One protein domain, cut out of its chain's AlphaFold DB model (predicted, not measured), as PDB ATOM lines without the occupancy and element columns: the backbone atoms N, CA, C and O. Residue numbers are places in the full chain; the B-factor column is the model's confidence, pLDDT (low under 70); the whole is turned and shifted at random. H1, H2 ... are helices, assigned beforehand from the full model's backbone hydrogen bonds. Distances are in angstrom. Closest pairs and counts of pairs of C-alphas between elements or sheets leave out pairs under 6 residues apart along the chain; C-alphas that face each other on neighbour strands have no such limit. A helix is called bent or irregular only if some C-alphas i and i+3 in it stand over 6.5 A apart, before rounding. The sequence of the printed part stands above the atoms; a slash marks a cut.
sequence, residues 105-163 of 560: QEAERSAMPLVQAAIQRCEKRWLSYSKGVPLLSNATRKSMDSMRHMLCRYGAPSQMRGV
ATOM      1  N   GLN A 105      18.156 -28.946 -37.308       83.69
ATOM      2  CA  GLN A 105      19.047 -29.942 -37.914       83.69
ATOM      3  C   GLN A 105      18.700 -30.210 -39.386       83.69
ATOM      4  O   GLN A 105      19.589 -30.354 -40.227       83.69
ATOM      5  N   GLU A 106      17.412 -30.289 -39.722       87.69
ATOM      6  CA  GLU A 106      16.960 -30.475 -41.103       87.69
ATOM      7  C   GLU A 106      17.291 -29.263 -41.977       87.69
ATOM      8  O   GLU A 106      17.770 -29.424 -43.108       87.69
ATOM      9  N   ALA A 107      17.095 -28.054 -41.448       88.69
ATOM     10  CA  ALA A 107      17.480 -26.818 -42.118       88.69
ATOM     11  C   ALA A 107      19.000 -26.738 -42.333       88.69
ATOM     12  O   ALA A 107      19.442 -26.391 -43.431       88.69
ATOM     13  N   GLU A 108      19.797 -27.124 -41.334       88.06
ATOM     14  CA  GLU A 108      21.256 -27.195 -41.432       88.06
ATOM     15  C   GLU A 108      21.681 -28.180 -42.519       88.06
ATOM     16  O   GLU A 108      22.382 -27.805 -43.460       88.06
ATOM     17  N   ARG A 109      21.177 -29.422 -42.466       88.00
ATOM     18  CA  ARG A 109      21.460 -30.465 -43.465       88.00
ATOM     19  C   ARG A 109      21.102 -30.008 -44.878       88.00
ATOM     20  O   ARG A 109      21.855 -30.271 -45.815       88.00
ATOM     21  N   SER A 110      19.977 -29.314 -45.028       91.69
ATOM     22  CA  SER A 110      19.528 -28.773 -46.314       91.69
ATOM     23  C   SER A 110      20.433 -27.644 -46.818       91.69
ATOM     24  O   SER A 110      20.640 -27.515 -48.024       91.69
ATOM     25  N   ALA A 111      21.009 -26.849 -45.913       91.50
ATOM     26  CA  ALA A 111      21.932 -25.767 -46.241       91.50
ATOM     27  C   ALA A 111      23.385 -26.231 -46.461       91.50
ATOM     28  O   ALA A 111      24.150 -25.520 -47.118       91.50
ATOM     29  N   MET A 112      23.778 -27.418 -45.981       89.75
ATOM     30  CA  MET A 112      25.159 -27.921 -46.070       89.75
ATOM     31  C   MET A 112      25.790 -27.851 -47.472       89.75
ATOM     32  O   MET A 112      26.940 -27.416 -47.565       89.75
ATOM     33  N   PRO A 113      25.107 -28.200 -48.584       94.00
ATOM     34  CA  PRO A 113      25.699 -28.068 -49.918       94.00
ATOM     35  C   PRO A 113      26.074 -26.621 -50.270       94.00
ATOM     36  O   PRO A 113      27.107 -26.376 -50.894       94.00
ATOM     37  N   LEU A 114      25.250 -25.655 -49.849       93.81
ATOM     38  CA  LEU A 114      25.506 -24.229 -50.050       93.81
ATOM     39  C   LEU A 114      26.704 -23.771 -49.217       93.81
ATOM     40  O   LEU A 114      27.590 -23.098 -49.750       93.81
ATOM     41  N   VAL A 115      26.749 -24.169 -47.942       89.94
ATOM     42  CA  VAL A 115      27.850 -23.862 -47.016       89.94
ATOM     43  C   VAL A 115      29.169 -24.432 -47.545       89.94
ATOM     44  O   VAL A 115      30.150 -23.699 -47.671       89.94
ATOM     45  N   GLN A 116      29.181 -25.697 -47.971       90.50
ATOM     46  CA  GLN A 116      30.368 -26.347 -48.530       90.50
ATOM     47  C   GLN A 116      30.860 -25.643 -49.799       90.50
ATOM     48  O   GLN A 116      32.059 -25.429 -49.981       90.50
ATOM     49  N   ALA A 117      29.940 -25.233 -50.676       93.88
ATOM     50  CA  ALA A 117      30.294 -24.492 -51.878       93.88
ATOM     51  C   ALA A 117      30.899 -23.113 -51.552       93.88
ATOM     52  O   ALA A 117      31.796 -22.658 -52.266       93.88
ATOM     53  N   ALA A 118      30.430 -22.445 -50.493       92.62
ATOM     54  CA  ALA A 118      31.007 -21.189 -50.014       92.62
ATOM     55  C   ALA A 118      32.430 -21.391 -49.463       92.62
ATOM     56  O   ALA A 118      33.338 -20.653 -49.849       92.62
ATOM     57  N   ILE A 119      32.655 -22.437 -48.658       90.38
ATOM     58  CA  ILE A 119      33.985 -22.804 -48.138       90.38
ATOM     59  C   ILE A 119      34.963 -23.071 -49.291       90.38
ATOM     60  O   ILE A 119      36.026 -22.457 -49.357       90.38
ATOM     61  N   GLN A 120      34.574 -23.883 -50.276       91.88
ATOM     62  CA  GLN A 120      35.418 -24.170 -51.443       91.88
ATOM     63  C   GLN A 120      35.741 -22.913 -52.265       91.88
ATOM     64  O   GLN A 120      36.861 -22.746 -52.761       91.88
ATOM     65  N   ARG A 121      34.771 -22.001 -52.432       94.12
ATOM     66  CA  ARG A 121      35.010 -20.707 -53.092       94.12
ATOM     67  C   ARG A 121      36.010 -19.867 -52.308       94.12
ATOM     68  O   ARG A 121      36.906 -19.295 -52.929       94.12
ATOM     69  N   CYS A 122      35.851 -19.800 -50.989       93.50
ATOM     70  CA  CYS A 122      36.759 -19.106 -50.088       93.50
ATOM     71  C   CYS A 122      38.189 -19.638 -50.256       93.50
ATOM     72  O   CYS A 122      39.067 -18.888 -50.685       93.50
ATOM     73  N   GLU A 123      38.408 -20.938 -50.055       91.88
ATOM     74  CA  GLU A 123      39.725 -21.577 -50.171       91.88
ATOM     75  C   GLU A 123      40.379 -21.321 -51.530       91.88
ATOM     76  O   GLU A 123      41.521 -20.867 -51.606       91.88
ATOM     77  N   LYS A 124      39.634 -21.526 -52.624       92.56
ATOM     78  CA  LYS A 124      40.139 -21.297 -53.982       92.56
ATOM     79  C   LYS A 124      40.578 -19.847 -54.198       92.56
ATOM     80  O   LYS A 124      41.595 -19.595 -54.847       92.56
ATOM     81  N   ARG A 125      39.798 -18.881 -53.703       93.50
ATOM     82  CA  ARG A 125      40.101 -17.451 -53.850       93.50
ATOM     83  C   ARG A 125      41.301 -17.048 -53.003       93.50
ATOM     84  O   ARG A 125      42.171 -16.345 -53.514       93.50
ATOM     85  N   TRP A 126      41.394 -17.539 -51.771       92.50
ATOM     86  CA  TRP A 126      42.521 -17.248 -50.888       92.50
ATOM     87  C   TRP A 126      43.816 -17.907 -51.325       92.50
ATOM     88  O   TRP A 126      44.841 -17.241 -51.293       92.50
ATOM     89  N   LEU A 127      43.785 -19.136 -51.838       90.00
ATOM     90  CA  LEU A 127      44.974 -19.798 -52.384       90.00
ATOM     91  C   LEU A 127      45.592 -19.019 -53.556       90.00
ATOM     92  O   LEU A 127      46.809 -19.008 -53.742       90.00
ATOM     93  N   SER A 128      44.749 -18.374 -54.367       89.50
ATOM     94  CA  SER A 128      45.213 -17.505 -55.450       89.50
ATOM     95  C   SER A 128      45.729 -16.161 -54.942       89.50
ATOM     96  O   SER A 128      46.619 -15.595 -55.570       89.50
ATOM     97  N   TYR A 129      45.146 -15.635 -53.865       90.25
ATOM     98  CA  TYR A 129      45.450 -14.308 -53.336       90.25
ATOM     99  C   TYR A 129      46.680 -14.299 -52.421       90.25
ATOM    100  O   TYR A 129      47.505 -13.407 -52.538       90.25
ATOM    101  N   SER A 130      46.828 -15.286 -51.535       86.75
ATOM    102  CA  SER A 130      47.783 -15.263 -50.418       86.75
ATOM    103  C   SER A 130      49.253 -15.393 -50.820       86.75
ATOM    104  O   SER A 130      50.141 -15.136 -50.007       86.75
ATOM    105  N   LYS A 131      49.541 -15.782 -52.065       86.19
ATOM    106  CA  LYS A 131      50.913 -15.972 -52.549       86.19
ATOM    107  C   LYS A 131      51.671 -14.643 -52.562       86.19
ATOM    108  O   LYS A 131      51.407 -13.785 -53.397       86.19
ATOM    109  N   GLY A 132      52.642 -14.510 -51.658       81.12
ATOM    110  CA  GLY A 132      53.503 -13.328 -51.560       81.12
ATOM    111  C   GLY A 132      52.832 -12.101 -50.937       81.12
ATOM    112  O   GLY A 132      53.399 -11.014 -51.000       81.12
ATOM    113  N   VAL A 133      51.642 -12.250 -50.343       88.31
ATOM    114  CA  VAL A 133      51.006 -11.167 -49.583       88.31
ATOM    115  C   VAL A 133      51.664 -11.102 -48.205       88.31
ATOM    116  O   VAL A 133      51.660 -12.114 -47.502       88.31
ATOM    117  N   PRO A 134      52.229  -9.954 -47.800       89.06
ATOM    118  CA  PRO A 134      52.792  -9.825 -46.469       89.06
ATOM    119  C   PRO A 134      51.674  -9.857 -45.417       89.06
ATOM    120  O   PRO A 134      50.611  -9.259 -45.603       89.06
ATOM    121  N   LEU A 135      51.922 -10.575 -44.325       90.62
ATOM    122  CA  LEU A 135      50.985 -10.809 -43.225       90.62
ATOM    123  C   LEU A 135      51.591 -10.325 -41.904       90.62
ATOM    124  O   LEU A 135      52.798 -10.088 -41.821       90.62
ATOM    125  N   LEU A 136      50.748 -10.249 -40.874       90.62
ATOM    126  CA  LEU A 136      51.118  -9.881 -39.508       90.62
ATOM    127  C   LEU A 136      51.826  -8.517 -39.484       90.62
ATOM    128  O   LEU A 136      51.384  -7.587 -40.160       90.62
ATOM    129  N   SER A 137      52.918  -8.395 -38.734       88.19
ATOM    130  CA  SER A 137      53.724  -7.178 -38.599       88.19
ATOM    131  C   SER A 137      54.317  -6.664 -39.914       88.19
ATOM    132  O   SER A 137      54.564  -5.469 -40.053       88.19
ATOM    133  N   ASN A 138      54.481  -7.529 -40.919       89.81
ATOM    134  CA  ASN A 138      55.048  -7.152 -42.215       89.81
ATOM    135  C   ASN A 138      54.008  -6.589 -43.200       89.81
ATOM    136  O   ASN A 138      54.368  -6.167 -44.303       89.81
ATOM    137  N   ALA A 139      52.714  -6.624 -42.864       90.19
ATOM    138  CA  ALA A 139      51.652  -6.245 -43.785       90.19
ATOM    139  C   ALA A 139      51.679  -4.747 -44.132       90.19
ATOM    140  O   ALA A 139      51.665  -3.867 -43.277       90.19
ATOM    141  N   THR A 140      51.637  -4.442 -45.429       91.12
ATOM    142  CA  THR A 140      51.530  -3.063 -45.930       91.12
ATOM    143  C   THR A 140      50.079  -2.576 -45.921       91.12
ATOM    144  O   THR A 140      49.146  -3.377 -46.026       91.12
ATOM    145  N   ARG A 141      49.858  -1.252 -45.914       88.88
ATOM    146  CA  ARG A 141      48.508  -0.665 -46.042       88.88
ATOM    147  C   ARG A 141      47.763  -1.185 -47.279       88.88
ATOM    148  O   ARG A 141      46.649  -1.678 -47.161       88.88
ATOM    149  N   LYS A 142      48.429  -1.207 -48.439       89.56
ATOM    150  CA  LYS A 142      47.850  -1.706 -49.699       89.56
ATOM    151  C   LYS A 142      47.431  -3.180 -49.620       89.56
ATOM    152  O   LYS A 142      46.377  -3.547 -50.140       89.56
ATOM    153  N   SER A 143      48.246  -4.035 -48.994       91.12
ATOM    154  CA  SER A 143      47.875  -5.442 -48.791       91.12
ATOM    155  C   SER A 143      46.709  -5.580 -47.819       91.12
ATOM    156  O   SER A 143      45.812  -6.370 -48.093       91.12
ATOM    157  N   MET A 144      46.672  -4.789 -46.741       91.75
ATOM    158  CA  MET A 144      45.561  -4.805 -45.788       91.75
ATOM    159  C   MET A 144      44.245  -4.381 -46.444       91.75
ATOM    160  O   MET A 144      43.260  -5.096 -46.299       91.75
ATOM    161  N   ASP A 145      44.218  -3.305 -47.233       92.00
ATOM    162  CA  ASP A 145      42.994  -2.847 -47.911       92.00
ATOM    163  C   ASP A 145      42.431  -3.926 -48.849       92.00
ATOM    164  O   ASP A 145      41.252  -4.285 -48.795       92.00
ATOM    165  N   SER A 146      43.298  -4.536 -49.663       92.94
ATOM    166  CA  SER A 146      42.897  -5.652 -50.522       92.94
ATOM    167  C   SER A 146      42.441  -6.879 -49.721       92.94
ATOM    168  O   SER A 146      41.548  -7.603 -50.169       92.94
ATOM    169  N   MET A 147      43.047  -7.133 -48.562       94.31
ATOM    170  CA  MET A 147      42.714  -8.259 -47.694       94.31
ATOM    171  C   MET A 147      41.359  -8.055 -47.013       94.31
ATOM    172  O   MET A 147      40.571  -8.998 -46.966       94.31
ATOM    173  N   ARG A 148      41.032  -6.828 -46.585       94.38
ATOM    174  CA  ARG A 148      39.704  -6.453 -46.070       94.38
ATOM    175  C   ARG A 148      38.619  -6.753 -47.098       94.38
ATOM    176  O   ARG A 148      37.632  -7.414 -46.780       94.38
ATOM    177  N   HIS A 149      38.829  -6.367 -48.360       92.31
ATOM    178  CA  HIS A 149      37.886  -6.681 -49.437       92.31
ATOM    179  C   HIS A 149      37.702  -8.192 -49.651       92.31
ATOM    180  O   HIS A 149      36.571  -8.656 -49.829       92.31
ATOM    181  N   MET A 150      38.789  -8.969 -49.617       94.25
ATOM    182  CA  MET A 150      38.731 -10.432 -49.721       94.25
ATOM    183  C   MET A 150      37.975 -11.059 -48.545       94.25
ATOM    184  O   MET A 150      37.110 -11.911 -48.760       94.25
ATOM    185  N   LEU A 151      38.258 -10.598 -47.326       95.06
ATOM    186  CA  LEU A 151      37.659 -11.084 -46.087       95.06
ATOM    187  C   LEU A 151      36.156 -10.791 -46.024       95.06
ATOM    188  O   LEU A 151      35.355 -11.694 -45.777       95.06
ATOM    189  N   CYS A 152      35.744  -9.565 -46.346       93.19
ATOM    190  CA  CYS A 152      34.330  -9.212 -46.408       93.19
ATOM    191  C   CYS A 152      33.589 -10.040 -47.465       93.19
ATOM    192  O   CYS A 152      32.514 -10.566 -47.191       93.19
ATOM    193  N   ARG A 153      34.158 -10.206 -48.666       92.81
ATOM    194  CA  ARG A 153      33.456 -10.847 -49.787       92.81
ATOM    195  C   ARG A 153      33.385 -12.371 -49.695       92.81
ATOM    196  O   ARG A 153      32.354 -12.940 -50.038       92.81
ATOM    197  N   TYR A 154      34.472 -13.022 -49.290       93.75
ATOM    198  CA  TYR A 154      34.601 -14.483 -49.349       93.75
ATOM    199  C   TYR A 154      34.809 -15.139 -47.980       93.75
ATOM    200  O   TYR A 154      34.706 -16.356 -47.878       93.75
ATOM    201  N   GLY A 155      35.098 -14.356 -46.939       94.44
ATOM    202  CA  GLY A 155      35.533 -14.862 -45.636       94.44
ATOM    203  C   GLY A 155      36.925 -15.423 -45.648       94.44
ATOM    204  O   GLY A 155      37.531 -15.475 -46.707       94.44
ATOM    205  N   ALA A 156      37.442 -15.799 -44.486       90.88
ATOM    206  CA  ALA A 156      38.764 -16.412 -44.371       90.88
ATOM    207  C   ALA A 156      38.679 -17.949 -44.374       90.88
ATOM    208  O   ALA A 156      37.721 -18.492 -43.822       90.88
ATOM    209  N   PRO A 157      39.686 -18.667 -44.905       91.81
ATOM    210  CA  PRO A 157      39.882 -20.086 -44.623       91.81
ATOM    211  C   PRO A 157      40.194 -20.292 -43.141       91.81
ATOM    212  O   PRO A 157      40.862 -19.456 -42.526       91.81
ATOM    213  N   SER A 158      39.760 -21.414 -42.564       86.50
ATOM    214  CA  SER A 158      39.852 -21.622 -41.113       86.50
ATOM    215  C   SER A 158      41.272 -21.558 -40.563       86.50
ATOM    216  O   SER A 158      41.495 -20.912 -39.546       86.50
ATOM    217  N   GLN A 159      42.244 -22.109 -41.285       85.19
ATOM    218  CA  GLN A 159      43.650 -22.143 -40.876       85.19
ATOM    219  C   GLN A 159      44.339 -20.773 -40.982       85.19
ATOM    220  O   GLN A 159      45.368 -20.548 -40.357       85.19
ATOM    221  N   MET A 160      43.795 -19.853 -41.783       90.12
ATOM    222  CA  MET A 160      44.373 -18.521 -41.995       90.12
ATOM    223  C   MET A 160      43.670 -17.435 -41.183       90.12
ATOM    224  O   MET A 160      44.193 -16.329 -41.064       90.12
ATOM    225  N   ARG A 161      42.476 -17.719 -40.655       93.81
ATOM    226  CA  ARG A 161      41.592 -16.706 -40.076       93.81
ATOM    227  C   ARG A 161      42.236 -15.949 -38.923       93.81
ATOM    228  O   ARG A 161      42.236 -14.725 -38.951       93.81
ATOM    229  N   GLY A 162      42.850 -16.662 -37.980       93.56
ATOM    230  CA  GLY A 162      43.559 -16.044 -36.860       93.56
ATOM    231  C   GLY A 162      44.652 -15.074 -37.311       93.56
ATOM    232  O   GLY A 162      44.685 -13.920 -36.890       93.56
ATOM    233  N   VAL A 163      45.483 -15.515 -38.258       93.56
ATOM    234  CA  VAL A 163      46.548 -14.697 -38.856       93.56
ATOM    235  C   VAL A 163      45.971 -13.461 -39.543       93.56
ATOM    236  O   VAL A 163      46.482 -12.359 -39.357       93.56
TER     237      VAL A 163
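Overview. This is residues 105 to 163 of the 560 residues of the protein "Putative GTPase activator protein" of Trypanosoma theileri (UniProt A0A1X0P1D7). A long, kinked helix, H1, and a shorter one, H2, form a loose helical hairpin: H2 folds back beside the last part of H1 after a long link, and the short helix H3 lies near H1. Residues 105 to 117 of H1 stick out from this body as an arm that makes much of the length. The printed part has 59 residues with three named helices, in the order H1, H2, H3, and no named strand; the class is all helix. The whole is loose, with a radius of gyration of the C-alphas of 13.8 A, and spans 44 by 19 by 17 A.

Arrangement. H1, residues 105 to 129, has a kink of 45 degrees near residue 112. It touches H2, residues 141 to 154, with residues 118 to 126 alone, and H2 touches it with residues 150 to 154 alone. Their closest C-alphas, those of Cys 122 and Tyr 154, are 5.2 A apart. The two run opposite ways at a shallow tilt of 27 degrees, a helical hairpin. H3, residues 158 to 163, is near H1, with 5 pairs of C-alphas within 10 A, and apart from H2. In H2 every O i to N i+4 pair is within hydrogen-bond range; in H1 19 of 21 are, and in H3 0 of 2, beside 1 of 3 O i to N i+3 pairs.

Along the chain. H1 begins at C-alpha 105 (19.047, -29.942, -37.914) and measures 34.3 A from first to last C-alpha. H1 is irregular, with C-alphas 110 and 113 7.2 A apart. H2 measures 19.9 A and begins at C-alpha 141 (48.508, -0.665, -46.042). H3 measures 9.9 A and ends at C-alpha 163 (46.548, -14.697, -38.856); it is irregular, with C-alphas 159 and 162 7.3 A apart.

Size, cuts and confidence. The C-alphas farthest apart, those of Glu 106 and Asn 138, are 44.7 A apart. Without residues 105 to 117, which stand free, the body spans 28 by 18 by 17 A. The link from H1 to H2, 11 residues, is long, and that from H2 to H3, 3 residues, is tight. The printed part has no cut. The mean pLDDT of the printed part is 90.9, and no printed residue is under 70.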